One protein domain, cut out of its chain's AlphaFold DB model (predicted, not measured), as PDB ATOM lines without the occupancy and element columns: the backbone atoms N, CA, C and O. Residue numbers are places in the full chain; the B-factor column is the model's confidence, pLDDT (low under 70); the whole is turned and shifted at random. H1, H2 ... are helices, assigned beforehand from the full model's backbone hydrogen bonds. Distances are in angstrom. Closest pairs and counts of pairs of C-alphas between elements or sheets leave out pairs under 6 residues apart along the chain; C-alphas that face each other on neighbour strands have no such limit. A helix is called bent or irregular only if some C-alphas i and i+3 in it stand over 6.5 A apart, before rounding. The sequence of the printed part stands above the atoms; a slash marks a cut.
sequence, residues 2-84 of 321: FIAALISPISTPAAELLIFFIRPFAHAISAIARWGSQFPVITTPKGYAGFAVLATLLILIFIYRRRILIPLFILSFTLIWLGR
ATOM      1  N   PHE A   2      -8.003 -30.340 -26.774       85.31
ATOM      2  CA  PHE A   2      -7.372 -30.185 -28.090       85.31
ATOM      3  C   PHE A   2      -5.898 -30.634 -28.154       85.31
ATOM      4  O   PHE A   2      -5.543 -31.456 -28.988       85.31
ATOM      5  N   ILE A   3      -5.057 -30.187 -27.214       86.50
ATOM      6  CA  ILE A   3      -3.634 -30.578 -27.166       86.50
ATOM      7  C   ILE A   3      -3.459 -32.094 -26.957       86.50
ATOM      8  O   ILE A   3      -2.614 -32.708 -27.595       86.50
ATOM      9  N   ALA A   4      -4.290 -32.724 -26.120       86.38
ATOM     10  CA  ALA A   4      -4.239 -34.174 -25.911       86.38
ATOM     11  C   ALA A   4      -4.643 -34.955 -27.177       86.38
ATOM     12  O   ALA A   4      -4.042 -35.983 -27.466       86.38
ATOM     13  N   ALA A   5      -5.603 -34.441 -27.956       86.75
ATOM     14  CA  ALA A   5      -6.000 -35.025 -29.240       86.75
ATOM     15  C   ALA A   5      -4.917 -34.880 -30.327       86.75
ATOM     16  O   ALA A   5      -4.784 -35.749 -31.178       86.75
ATOM     17  N   LEU A   6      -4.114 -33.809 -30.287       91.56
ATOM     18  CA  LEU A   6      -2.970 -33.641 -31.191       91.56
ATOM     19  C   LEU A   6      -1.794 -34.565 -30.840       91.56
ATOM     20  O   LEU A   6      -1.061 -34.985 -31.729       91.56
ATOM     21  N   ILE A   7      -1.609 -34.876 -29.555       89.88
ATOM     22  CA  ILE A   7      -0.500 -35.711 -29.065       89.88
ATOM     23  C   ILE A   7      -0.841 -37.207 -29.119       89.88
ATOM     24  O   ILE A   7       0.069 -38.033 -29.209       89.88
ATOM     25  N   SER A   8      -2.127 -37.575 -29.118       91.81
ATOM     26  CA  SER A   8      -2.557 -38.979 -29.091       91.81
ATOM     27  C   SER A   8      -1.991 -39.871 -30.206       91.81
ATOM     28  O   SER A   8      -1.722 -41.029 -29.899       91.81
ATOM     29  N   PRO A   9      -1.746 -39.406 -31.454       92.31
ATOM     30  CA  PRO A   9      -1.131 -40.244 -32.492       92.31
ATOM     31  C   PRO A   9       0.364 -40.511 -32.262       92.31
ATOM     32  O   PRO A   9       0.912 -41.439 -32.844       92.31
ATOM     33  N   ILE A  10       1.029 -39.680 -31.452       93.38
ATOM     34  CA  ILE A  10       2.479 -39.732 -31.207       93.38
ATOM     35  C   ILE A  10       2.777 -40.483 -29.905       93.38
ATOM     36  O   ILE A  10       3.721 -41.263 -29.838       93.38
ATOM     37  N   SER A  11       1.986 -40.246 -28.855       92.94
ATOM     38  CA  SER A  11       2.149 -40.902 -27.558       92.94
ATOM     39  C   SER A  11       0.824 -40.970 -26.804       92.94
ATOM     40  O   SER A  11       0.391 -40.006 -26.160       92.94
ATOM     41  N   THR A  12       0.197 -42.145 -26.845       91.00
ATOM     42  CA  THR A  12      -1.021 -42.450 -26.085       91.00
ATOM     43  C   THR A  12      -0.854 -42.208 -24.578       91.00
ATOM     44  O   THR A  12      -1.704 -41.521 -24.013       91.00
ATOM     45  N   PRO A  13       0.246 -42.640 -23.917       93.38
ATOM     46  CA  PRO A  13       0.420 -42.414 -22.479       93.38
ATOM     47  C   PRO A  13       0.476 -40.927 -22.101       93.38
ATOM     48  O   PRO A  13      -0.076 -40.514 -21.082       93.38
ATOM     49  N   ALA A  14       1.107 -40.094 -22.937       89.69
ATOM     50  CA  ALA A  14       1.179 -38.654 -22.697       89.69
ATOM     51  C   ALA A  14      -0.194 -37.977 -22.863       89.69
ATOM     52  O   ALA A  14      -0.560 -37.104 -22.072       89.69
ATOM     53  N   ALA A  15      -0.978 -38.396 -23.861       90.75
ATOM     54  CA  ALA A  15      -2.340 -37.907 -24.055       90.75
ATOM     55  C   ALA A  15      -3.270 -38.314 -22.899       90.75
ATOM     56  O   ALA A  15      -4.053 -37.487 -22.425       90.75
ATOM     57  N   GLU A  16      -3.159 -39.548 -22.401       91.50
ATOM     58  CA  GLU A  16      -3.919 -40.030 -21.244       91.50
ATOM     59  C   GLU A  16      -3.589 -39.257 -19.968       91.50
ATOM     60  O   GLU A  16      -4.508 -38.850 -19.253       91.50
ATOM     61  N   LEU A  17      -2.308 -38.968 -19.723       93.56
ATOM     62  CA  LEU A  17      -1.880 -38.151 -18.588       93.56
ATOM     63  C   LEU A  17      -2.486 -36.739 -18.656       93.56
ATOM     64  O   LEU A  17      -3.028 -36.240 -17.671       93.56
ATOM     65  N   LEU A  18      -2.473 -36.104 -19.832       90.38
ATOM     66  CA  LEU A  18      -3.101 -34.792 -20.033       90.38
ATOM     67  C   LEU A  18      -4.620 -34.836 -19.822       90.38
ATOM     68  O   LEU A  18      -5.198 -33.920 -19.232       90.38
ATOM     69  N   ILE A  19      -5.284 -35.890 -20.298       91.25
ATOM     70  CA  ILE A  19      -6.724 -36.083 -20.100       91.25
ATOM     71  C   ILE A  19      -7.039 -36.306 -18.619       91.25
ATOM     72  O   ILE A  19      -8.017 -35.740 -18.135       91.25
ATOM     73  N   PHE A  20      -6.219 -37.066 -17.889       93.50
ATOM     74  CA  PHE A  20      -6.387 -37.309 -16.456       93.50
ATOM     75  C   PHE A  20      -6.471 -35.998 -15.664       93.50
ATOM     76  O   PHE A  20      -7.404 -35.818 -14.882       93.50
ATOM     77  N   PHE A  21      -5.584 -35.037 -15.943       92.38
ATOM     78  CA  PHE A  21      -5.610 -33.729 -15.281       92.38
ATOM     79  C   PHE A  21      -6.786 -32.841 -15.707       92.38
ATOM     80  O   PHE A  21      -7.277 -32.054 -14.902       92.38
ATOM     81  N   ILE A  22      -7.273 -32.954 -16.948       91.31
ATOM     82  CA  ILE A  22      -8.353 -32.095 -17.469       91.31
ATOM     83  C   ILE A  22      -9.750 -32.636 -17.123       91.31
ATOM     84  O   ILE A  22     -10.681 -31.850 -16.934       91.31
ATOM     85  N   ARG A  23      -9.912 -33.962 -17.019       90.06
ATOM     86  CA  ARG A  23     -11.181 -34.638 -16.696       90.06
ATOM     87  C   ARG A  23     -11.947 -34.011 -15.522       90.06
ATOM     88  O   ARG A  23     -13.126 -33.726 -15.728       90.06
ATOM     89  N   PRO A  24     -11.358 -33.743 -14.339       92.81
ATOM     90  CA  PRO A  24     -12.109 -33.159 -13.225       92.81
ATOM     91  C   PRO A  24     -12.678 -31.771 -13.551       92.81
ATOM     92  O   PRO A  24     -13.826 -31.485 -13.215       92.81
ATOM     93  N   PHE A  25     -11.937 -30.935 -14.282       92.62
ATOM     94  CA  PHE A  25     -12.412 -29.611 -14.698       92.62
ATOM     95  C   PHE A  25     -13.517 -29.703 -15.753       92.62
ATOM     96  O   PHE A  25     -14.514 -28.989 -15.667       92.62
ATOM     97  N   ALA A  26     -13.389 -30.621 -16.714       88.62
ATOM     98  CA  ALA A  26     -14.437 -30.876 -17.701       88.62
ATOM     99  C   ALA A  26     -15.726 -31.398 -17.040       88.62
ATOM    100  O   ALA A  26     -16.828 -30.978 -17.405       88.62
ATOM    101  N   HIS A  27     -15.593 -32.261 -16.028       90.69
ATOM    102  CA  HIS A  27     -16.714 -32.706 -15.204       90.69
ATOM    103  C   HIS A  27     -17.341 -31.555 -14.418       90.69
ATOM    104  O   HIS A  27     -18.565 -31.460 -14.407       90.69
ATOM    105  N   ALA A  28     -16.542 -30.669 -13.820       90.06
ATOM    106  CA  ALA A  28     -17.044 -29.503 -13.097       90.06
ATOM    107  C   ALA A  28     -17.827 -28.556 -14.020       90.06
ATOM    108  O   ALA A  28     -18.961 -28.205 -13.705       90.06
ATOM    109  N   ILE A  29     -17.283 -28.216 -15.194       88.19
ATOM    110  CA  ILE A  29     -17.971 -27.375 -16.188       88.19
ATOM    111  C   ILE A  29     -19.277 -28.036 -16.634       88.19
ATOM    112  O   ILE A  29     -20.320 -27.390 -16.650       88.19
ATOM    113  N   SER A  30     -19.249 -29.336 -16.939       86.75
ATOM    114  CA  SER A  30     -20.446 -30.072 -17.360       86.75
ATOM    115  C   SER A  30     -21.488 -30.181 -16.243       86.75
ATOM    116  O   SER A  30     -22.685 -30.136 -16.510       86.75
ATOM    117  N   ALA A  31     -21.058 -30.324 -14.987       84.94
ATOM    118  CA  ALA A  31     -21.945 -30.338 -13.830       84.94
ATOM    119  C   ALA A  31     -22.595 -28.966 -13.608       84.94
ATOM    120  O   ALA A  31     -23.805 -28.906 -13.421       84.94
ATOM    121  N   ILE A  32     -21.821 -27.881 -13.707       87.06
ATOM    122  CA  ILE A  32     -22.321 -26.503 -13.611       87.06
ATOM    123  C   ILE A  32     -23.282 -26.197 -14.762       87.06
ATOM    124  O   ILE A  32     -24.344 -25.637 -14.522       87.06
ATOM    125  N   ALA A  33     -22.957 -26.600 -15.992       80.31
ATOM    126  CA  ALA A  33     -23.819 -26.398 -17.155       80.31
ATOM    127  C   ALA A  33     -25.149 -27.156 -17.023       80.31
ATOM    128  O   ALA A  33     -26.204 -26.564 -17.227       80.31
ATOM    129  N   ARG A  34     -25.114 -28.436 -16.614       80.38
ATOM    130  CA  ARG A  34     -26.328 -29.230 -16.352       80.38
ATOM    131  C   ARG A  34     -27.154 -28.685 -15.193       80.38
ATOM    132  O   ARG A  34     -28.373 -28.766 -15.231       80.38
ATOM    133  N   TRP A  35     -26.504 -28.157 -14.159       83.12
ATOM    134  CA  TRP A  35     -27.189 -27.493 -13.053       83.12
ATOM    135  C   TRP A  35     -27.833 -26.179 -13.509       83.12
ATOM    136  O   TRP A  35     -28.992 -25.924 -13.205       83.12
ATOM    137  N   GLY A  36     -27.126 -25.381 -14.312       70.06
ATOM    138  CA  GLY A  36     -27.637 -24.138 -14.886       70.06
ATOM    139  C   GLY A  36     -28.820 -24.354 -15.833       70.06
ATOM    140  O   GLY A  36     -29.772 -23.581 -15.794       70.06
ATOM    141  N   SER A  37     -28.812 -25.430 -16.627       72.31
ATOM    142  CA  SER A  37     -29.901 -25.756 -17.558       72.31
ATOM    143  C   SER A  37     -31.180 -26.255 -16.879       72.31
ATOM    144  O   SER A  37     -32.188 -26.432 -17.552       72.31
ATOM    145  N   GLN A  38     -31.158 -26.518 -15.567       73.38
ATOM    146  CA  GLN A  38     -32.363 -26.871 -14.803       73.38
ATOM    147  C   GLN A  38     -33.220 -25.649 -14.451       73.38
ATOM    148  O   GLN A  38     -34.356 -25.815 -14.006       73.38
ATOM    149  N   PHE A  39     -32.690 -24.436 -14.625       66.06
ATOM    150  CA  PHE A  39     -33.431 -23.202 -14.399       66.06
ATOM    151  C   PHE A  39     -34.064 -22.709 -15.708       66.06
ATOM    152  O   PHE A  39     -33.422 -22.781 -16.757       66.06
ATOM    153  N   PRO A  40     -35.301 -22.187 -15.667       51.09
ATOM    154  CA  PRO A  40     -35.939 -21.606 -16.842       51.09
ATOM    155  C   PRO A  40     -35.107 -20.428 -17.367       51.09
ATOM    156  O   PRO A  40     -34.773 -19.501 -16.625       51.09
ATOM    157  N   VAL A  41     -34.750 -20.474 -18.652       55.84
ATOM    158  CA  VAL A  41     -34.028 -19.396 -19.335       55.84
ATOM    159  C   VAL A  41     -35.051 -18.397 -19.856       55.84
ATOM    160  O   VAL A  41     -35.867 -18.732 -20.706       55.84
ATOM    161  N   ILE A  42     -34.987 -17.156 -19.373       54.66
ATOM    162  CA  ILE A  42     -35.783 -16.055 -19.923       54.66
ATOM    163  C   ILE A  42     -35.214 -15.720 -21.307       54.66
ATOM    164  O   ILE A  42     -34.165 -15.078 -21.429       54.66
ATOM    165  N   THR A  43     -35.888 -16.167 -22.361       52.47
ATOM    166  CA  THR A  43     -35.539 -15.888 -23.757       52.47
ATOM    167  C   THR A  43     -35.957 -14.461 -24.110       52.47
ATOM    168  O   THR A  43     -37.011 -14.199 -24.676       52.47
ATOM    169  N   THR A  44     -35.124 -13.475 -23.766       52.81
ATOM    170  CA  THR A  44     -35.365 -12.113 -24.265       52.81
ATOM    171  C   THR A  44     -35.062 -12.057 -25.769       52.81
ATOM    172  O   THR A  44     -33.964 -12.437 -26.182       52.81
ATOM    173  N   PRO A  45     -35.972 -11.538 -26.617       55.25
ATOM    174  CA  PRO A  45     -35.811 -11.562 -28.077       55.25
ATOM    175  C   PRO A  45     -34.628 -10.725 -28.602       55.25
ATOM    176  O   PRO A  45     -34.333 -10.745 -29.794       55.25
ATOM    177  N   LYS A  46     -33.930  -9.975 -27.733       57.47
ATOM    178  CA  LYS A  46     -32.722  -9.198 -28.053       57.47
ATOM    179  C   LYS A  46     -31.774  -9.205 -26.847       57.47
ATOM    180  O   LYS A  46     -32.007  -8.479 -25.882       57.47
ATOM    181  N   GLY A  47     -30.683  -9.972 -26.911       59.22
ATOM    182  CA  GLY A  47     -29.735 -10.159 -25.794       59.22
ATOM    183  C   GLY A  47     -29.149  -8.866 -25.193       59.22
ATOM    184  O   GLY A  47     -28.817  -8.828 -24.010       59.22
ATOM    185  N   TYR A  48     -29.102  -7.773 -25.961       68.81
ATOM    186  CA  TYR A  48     -28.646  -6.461 -25.483       68.81
ATOM    187  C   TYR A  48     -29.582  -5.829 -24.439       68.81
ATOM    188  O   TYR A  48     -29.108  -5.136 -23.541       68.81
ATOM    189  N   ALA A  49     -30.893  -6.091 -24.510       67.19
ATOM    190  CA  ALA A  49     -31.852  -5.588 -23.525       67.19
ATOM    191  C   ALA A  49     -31.648  -6.264 -22.160       67.19
ATOM    192  O   ALA A  49     -31.604  -5.586 -21.135       67.19
ATOM    193  N   GLY A  50     -31.426  -7.584 -22.155       63.50
ATOM    194  CA  GLY A  50     -31.089  -8.330 -20.940       63.50
ATOM    195  C   GLY A  50     -29.775  -7.855 -20.313       63.50
ATOM    196  O   GLY A  50     -29.707  -7.648 -19.102       63.50
ATOM    197  N   PHE A  51     -28.754  -7.591 -21.136       69.25
ATOM    198  CA  PHE A  51     -27.474  -7.063 -20.661       69.25
ATOM    199  C   PHE A  51     -27.605  -5.656 -20.055       69.25
ATOM    200  O   PHE A  51     -27.046  -5.392 -18.993       69.25
ATOM    201  N   ALA A  52     -28.380  -4.765 -20.682       73.81
ATOM    202  CA  ALA A  52     -28.625  -3.418 -20.168       73.81
ATOM    203  C   ALA A  52     -29.389  -3.436 -18.831       73.81
ATOM    204  O   ALA A  52     -29.022  -2.706 -17.907       73.81
ATOM    205  N   VAL A  53     -30.402  -4.302 -18.689       76.56
ATOM    206  CA  VAL A  53     -31.136  -4.494 -17.425       76.56
ATOM    207  C   VAL A  53     -30.206  -5.016 -16.328       76.56
ATOM    208  O   VAL A  53     -30.189  -4.464 -15.228       76.56
ATOM    209  N   LEU A  54     -29.379  -6.021 -16.635       74.44
ATOM    210  CA  LEU A  54     -28.422  -6.593 -15.686       74.44
ATOM    211  C   LEU A  54     -27.354  -5.575 -15.257       74.44
ATOM    212  O   LEU A  54     -27.088  -5.432 -14.065       74.44
ATOM    213  N   ALA A  55     -26.781  -4.823 -16.200       77.88
ATOM    214  CA  ALA A  55     -25.798  -3.778 -15.915       77.88
ATOM    215  C   ALA A  55     -26.394  -2.656 -15.051       77.88
ATOM    216  O   ALA A  55     -25.775  -2.225 -14.079       77.88
ATOM    217  N   THR A  56     -27.626  -2.233 -15.346       79.25
ATOM    218  CA  THR A  56     -28.331  -1.205 -14.567       79.25
ATOM    219  C   THR A  56     -28.628  -1.693 -13.148       79.25
ATOM    220  O   THR A  56     -28.378  -0.964 -12.190       79.25
ATOM    221  N   LEU A  57     -29.077  -2.943 -12.984       74.06
ATOM    222  CA  LEU A  57     -29.271  -3.570 -11.673       74.06
ATOM    223  C   LEU A  57     -27.969  -3.624 -10.869       74.06
ATOM    224  O   LEU A  57     -27.969  -3.259  -9.696       74.06
ATOM    225  N   LEU A  58     -26.853  -4.017 -11.490       75.06
ATOM    226  CA  LEU A  58     -25.545  -4.072 -10.831       75.06
ATOM    227  C   LEU A  58     -25.044  -2.682 -10.409       75.06
ATOM    228  O   LEU A  58     -24.543  -2.535  -9.295       75.06
ATOM    229  N   ILE A  59     -25.230  -1.655 -11.245       77.56
ATOM    230  CA  ILE A  59     -24.877  -0.262 -10.926       77.56
ATOM    231  C   ILE A  59     -25.750   0.272  -9.781       77.56
ATOM    232  O   ILE A  59     -25.241   0.878  -8.840       77.56
ATOM    233  N   LEU A  60     -27.055  -0.001  -9.803       70.31
ATOM    234  CA  LEU A  60     -27.978   0.394  -8.739       70.31
ATOM    235  C   LEU A  60     -27.666  -0.320  -7.412       70.31
ATOM    236  O   LEU A  60     -27.651   0.321  -6.360       70.31
ATOM    237  N   ILE A  61     -27.342  -1.618  -7.452       69.81
ATOM    238  CA  ILE A  61     -26.877  -2.395  -6.290       69.81
ATOM    239  C   ILE A  61     -25.543  -1.845  -5.765       69.81
ATOM    240  O   ILE A  61     -25.350  -1.771  -4.551       69.81
ATOM    241  N   PHE A  62     -24.636  -1.423  -6.649       71.19
ATOM    242  CA  PHE A  62     -23.357  -0.822  -6.275       71.19
ATOM    243  C   PHE A  62     -23.535   0.542  -5.583       71.19
ATOM    244  O   PHE A  62     -22.947   0.766  -4.526       71.19
ATOM    245  N   ILE A  63     -24.390   1.418  -6.124       75.25
ATOM    246  CA  ILE A  63     -24.606   2.786  -5.620       75.25
ATOM    247  C   ILE A  63     -25.446   2.799  -4.332       75.25
ATOM    248  O   ILE A  63     -25.139   3.529  -3.394       75.25
ATOM    249  N   TYR A  64     -26.488   1.971  -4.243       70.69
ATOM    250  CA  TYR A  64     -27.474   2.030  -3.155       70.69
ATOM    251  C   TYR A  64     -27.438   0.811  -2.226       70.69
ATOM    252  O   TYR A  64     -28.449   0.493  -1.601       70.69
ATOM    253  N   ARG A  65     -26.268   0.164  -2.127       69.06
ATOM    254  CA  ARG A  65     -25.855  -1.097  -1.461       69.06
ATOM    255  C   ARG A  65     -26.730  -1.768  -0.387       69.06
ATOM    256  O   ARG A  65     -26.614  -2.973  -0.222       69.06
ATOM    257  N   ARG A  66     -27.586  -1.060   0.355       58.78
ATOM    258  CA  ARG A  66     -28.587  -1.637   1.284       58.78
ATOM    259  C   ARG A  66     -30.038  -1.211   1.011       58.78
ATOM    260  O   ARG A  66     -30.944  -1.972   1.326       58.78
ATOM    261  N   ARG A  67     -30.275  -0.037   0.411       67.31
ATOM    262  CA  ARG A  67     -31.624   0.505   0.156       67.31
ATOM    263  C   ARG A  67     -32.328  -0.136  -1.040       67.31
ATOM    264  O   ARG A  67     -33.547  -0.145  -1.046       67.31
ATOM    265  N   ILE A  68     -31.586  -0.694  -2.006       70.06
ATOM    266  CA  ILE A  68     -32.161  -1.408  -3.168       70.06
ATOM    267  C   ILE A  68     -32.209  -2.929  -2.953       70.06
ATOM    268  O   ILE A  68     -33.112  -3.592  -3.455       70.06
ATOM    269  N   LEU A  69     -31.309  -3.492  -2.138       69.19
ATOM    270  CA  LEU A  69     -31.319  -4.930  -1.841       69.19
ATOM    271  C   LEU A  69     -32.572  -5.368  -1.079       69.19
ATOM    272  O   LEU A  69     -33.108  -6.427  -1.371       69.19
ATOM    273  N   ILE A  70     -33.057  -4.555  -0.138       76.06
ATOM    274  CA  ILE A  70     -34.275  -4.855   0.627       76.06
ATOM    275  C   ILE A  70     -35.514  -4.919  -0.283       76.06
ATOM    276  O   ILE A  70     -36.170  -5.955  -0.271       76.06
ATOM    277  N   PRO A  71     -35.848  -3.904  -1.106       80.25
ATOM    278  CA  PRO A  71     -37.007  -3.986  -1.994       80.25
ATOM    279  C   PRO A  71     -36.841  -5.042  -3.091       80.25
ATOM    280  O   PRO A  71     -37.826  -5.685  -3.424       80.25
ATOM    281  N   LEU A  72     -35.628  -5.295  -3.605       80.19
ATOM    282  CA  LEU A  72     -35.396  -6.407  -4.539       80.19
ATOM    283  C   LEU A  72     -35.597  -7.772  -3.881       80.19
ATOM    284  O   LEU A  72     -36.167  -8.662  -4.501       80.19
ATOM    285  N   PHE A  73     -35.151  -7.938  -2.635       80.19
ATOM    286  CA  PHE A  73     -35.375  -9.154  -1.864       80.19
ATOM    287  C   PHE A  73     -36.853  -9.329  -1.512       80.19
ATOM    288  O   PHE A  73     -37.381 -10.424  -1.644       80.19
ATOM    289  N   ILE A  74     -37.545  -8.259  -1.114       82.12
ATOM    290  CA  ILE A  74     -38.992  -8.291  -0.876       82.12
ATOM    291  C   ILE A  74     -39.715  -8.645  -2.173       82.12
ATOM    292  O   ILE A  74     -40.572  -9.519  -2.152       82.12
ATOM    293  N   LEU A  75     -39.356  -8.030  -3.301       82.69
ATOM    294  CA  LEU A  75     -39.959  -8.314  -4.599       82.69
ATOM    295  C   LEU A  75     -39.702  -9.761  -5.028       82.69
ATOM    296  O   LEU A  75     -40.647 -10.452  -5.385       82.69
ATOM    297  N   SER A  76     -38.461 -10.249  -4.947       75.38
ATOM    298  CA  SER A  76     -38.127 -11.629  -5.313       75.38
ATOM    299  C   SER A  76     -38.798 -12.639  -4.391       75.38
ATOM    300  O   SER A  76     -39.376 -13.607  -4.871       75.38
ATOM    301  N   PHE A  77     -38.807 -12.393  -3.080       76.81
ATOM    302  CA  PHE A  77     -39.512 -13.224  -2.110       76.81
ATOM    303  C   PHE A  77     -41.019 -13.229  -2.373       76.81
ATOM    304  O   PHE A  77     -41.634 -14.289  -2.358       76.81
ATOM    305  N   THR A  78     -41.604 -12.070  -2.679       75.31
ATOM    306  CA  THR A  78     -43.028 -11.940  -3.011       75.31
ATOM    307  C   THR A  78     -43.355 -12.681  -4.304       75.31
ATOM    308  O   THR A  78     -44.327 -13.424  -4.337       75.31
ATOM    309  N   LEU A  79     -42.519 -12.567  -5.341       74.69
ATOM    310  CA  LEU A  79     -42.675 -13.303  -6.600       74.69
ATOM    311  C   LEU A  79     -42.518 -14.818  -6.410       74.69
ATOM    312  O   LEU A  79     -43.308 -15.576  -6.959       74.69
ATOM    313  N   ILE A  80     -41.562 -15.274  -5.595       71.75
ATOM    314  CA  ILE A  80     -41.395 -16.697  -5.245       71.75
ATOM    315  C   ILE A  80     -42.610 -17.207  -4.462       71.75
ATOM    316  O   ILE A  80     -43.073 -18.325  -4.679       71.75
ATOM    317  N   TRP A  81     -43.124 -16.397  -3.538       67.81
ATOM    318  CA  TRP A  81     -44.269 -16.753  -2.712       67.81
ATOM    319  C   TRP A  81     -45.567 -16.806  -3.532       67.81
ATOM    320  O   TRP A  81     -46.317 -17.771  -3.408       67.81
ATOM    321  N   LEU A  82     -45.787 -15.830  -4.419       68.19
ATOM    322  CA  LEU A  82     -46.921 -15.783  -5.348       68.19
ATOM    323  C   LEU A  82     -46.831 -16.854  -6.445       68.19
ATOM    324  O   LEU A  82     -47.846 -17.433  -6.820       68.19
ATOM    325  N   GLY A  83     -45.624 -17.162  -6.925       64.56
ATOM    326  CA  GLY A  83     -45.367 -18.200  -7.928       64.56
ATOM    327  C   GLY A  83     -45.428 -19.627  -7.380       64.56
ATOM    328  O   GLY A  83     -45.153 -20.583  -8.103       64.56
ATOM    329  N   ARG A  84     -45.763 -19.807  -6.097       73.44
ATOM    330  CA  ARG A  84     -45.838 -21.129  -5.486       73.44
ATOM    331  C   ARG A  84     -47.069 -21.892  -5.974       73.44
ATOM    332  O   ARG A  84     -48.197 -21.397  -5.940       73.44
TER     333      ARG A  84
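This is residues 2 to 84 of the 321 residues of the protein "MBL fold metallo-hydrolase" of Actinobacteria bacterium (UniProt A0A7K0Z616). Picture an open, strung-out chain of helices with no common core: the long bent helix H2 makes an arm, with the short H1 folded back on its first part H2a as a small hairpin. At the other end H3 and H4 make a loose corner near their ends, joined to H2 by a stretch without a named element. The printed part has 83 residues with four named helices, H1, H2, H3 and H4 in chain order, and no named strand; its class is all helix. It is extended, with a radius of gyration of the C-alphas of 21.7 A, and spans 60 by 31 by 29 A, only just elongated.

Begin with H2, residues 12 to 36, assigned as one helix by its hydrogen bonds but bent: C-alphas 21 and 24 are 6.8 A apart. Find C-alpha 12 at (-1.021, -42.450, -26.085), where arm H2a runs to residue 21 over 14.6 A; arm H2b, residues 24 to 36, covers 18.0 A. Before them is H1, residues 2 to 7. Farther on, H3 takes residues 47 to 63, 24.5 A, and H4 residues 69 to 82, 19.3 A, ending at C-alpha 82 (-46.921, -15.783, -5.348).

H2a and H2b stand at a steep tilt of 49 degrees. H1 and H2a touch as a helical hairpin, a shallow tilt of 27 degrees, opposite ways; their closest C-alphas, Ala 4 and Ala 15, are 4.6 A apart. H2b and H3 are apart. H3 and H4 are close but not clearly touching, with the closest C-alphas, Ile 61 and Leu 69, 6.8 A apart, at a steep tilt of 51 degrees. In H1, H2a, H2b, H3 and H4 every O i to N i+4 pair is within hydrogen-bond range.

Look at Ile 10 and Arg 67 for the two C-alphas farthest apart, 61.4 A. The printed part has no cut and no long link. Residues 23 to 41, of which 23 to 36 belong to H2, stand free. The model's pLDDT is under 70 at 21 residues, among them 39 to 51.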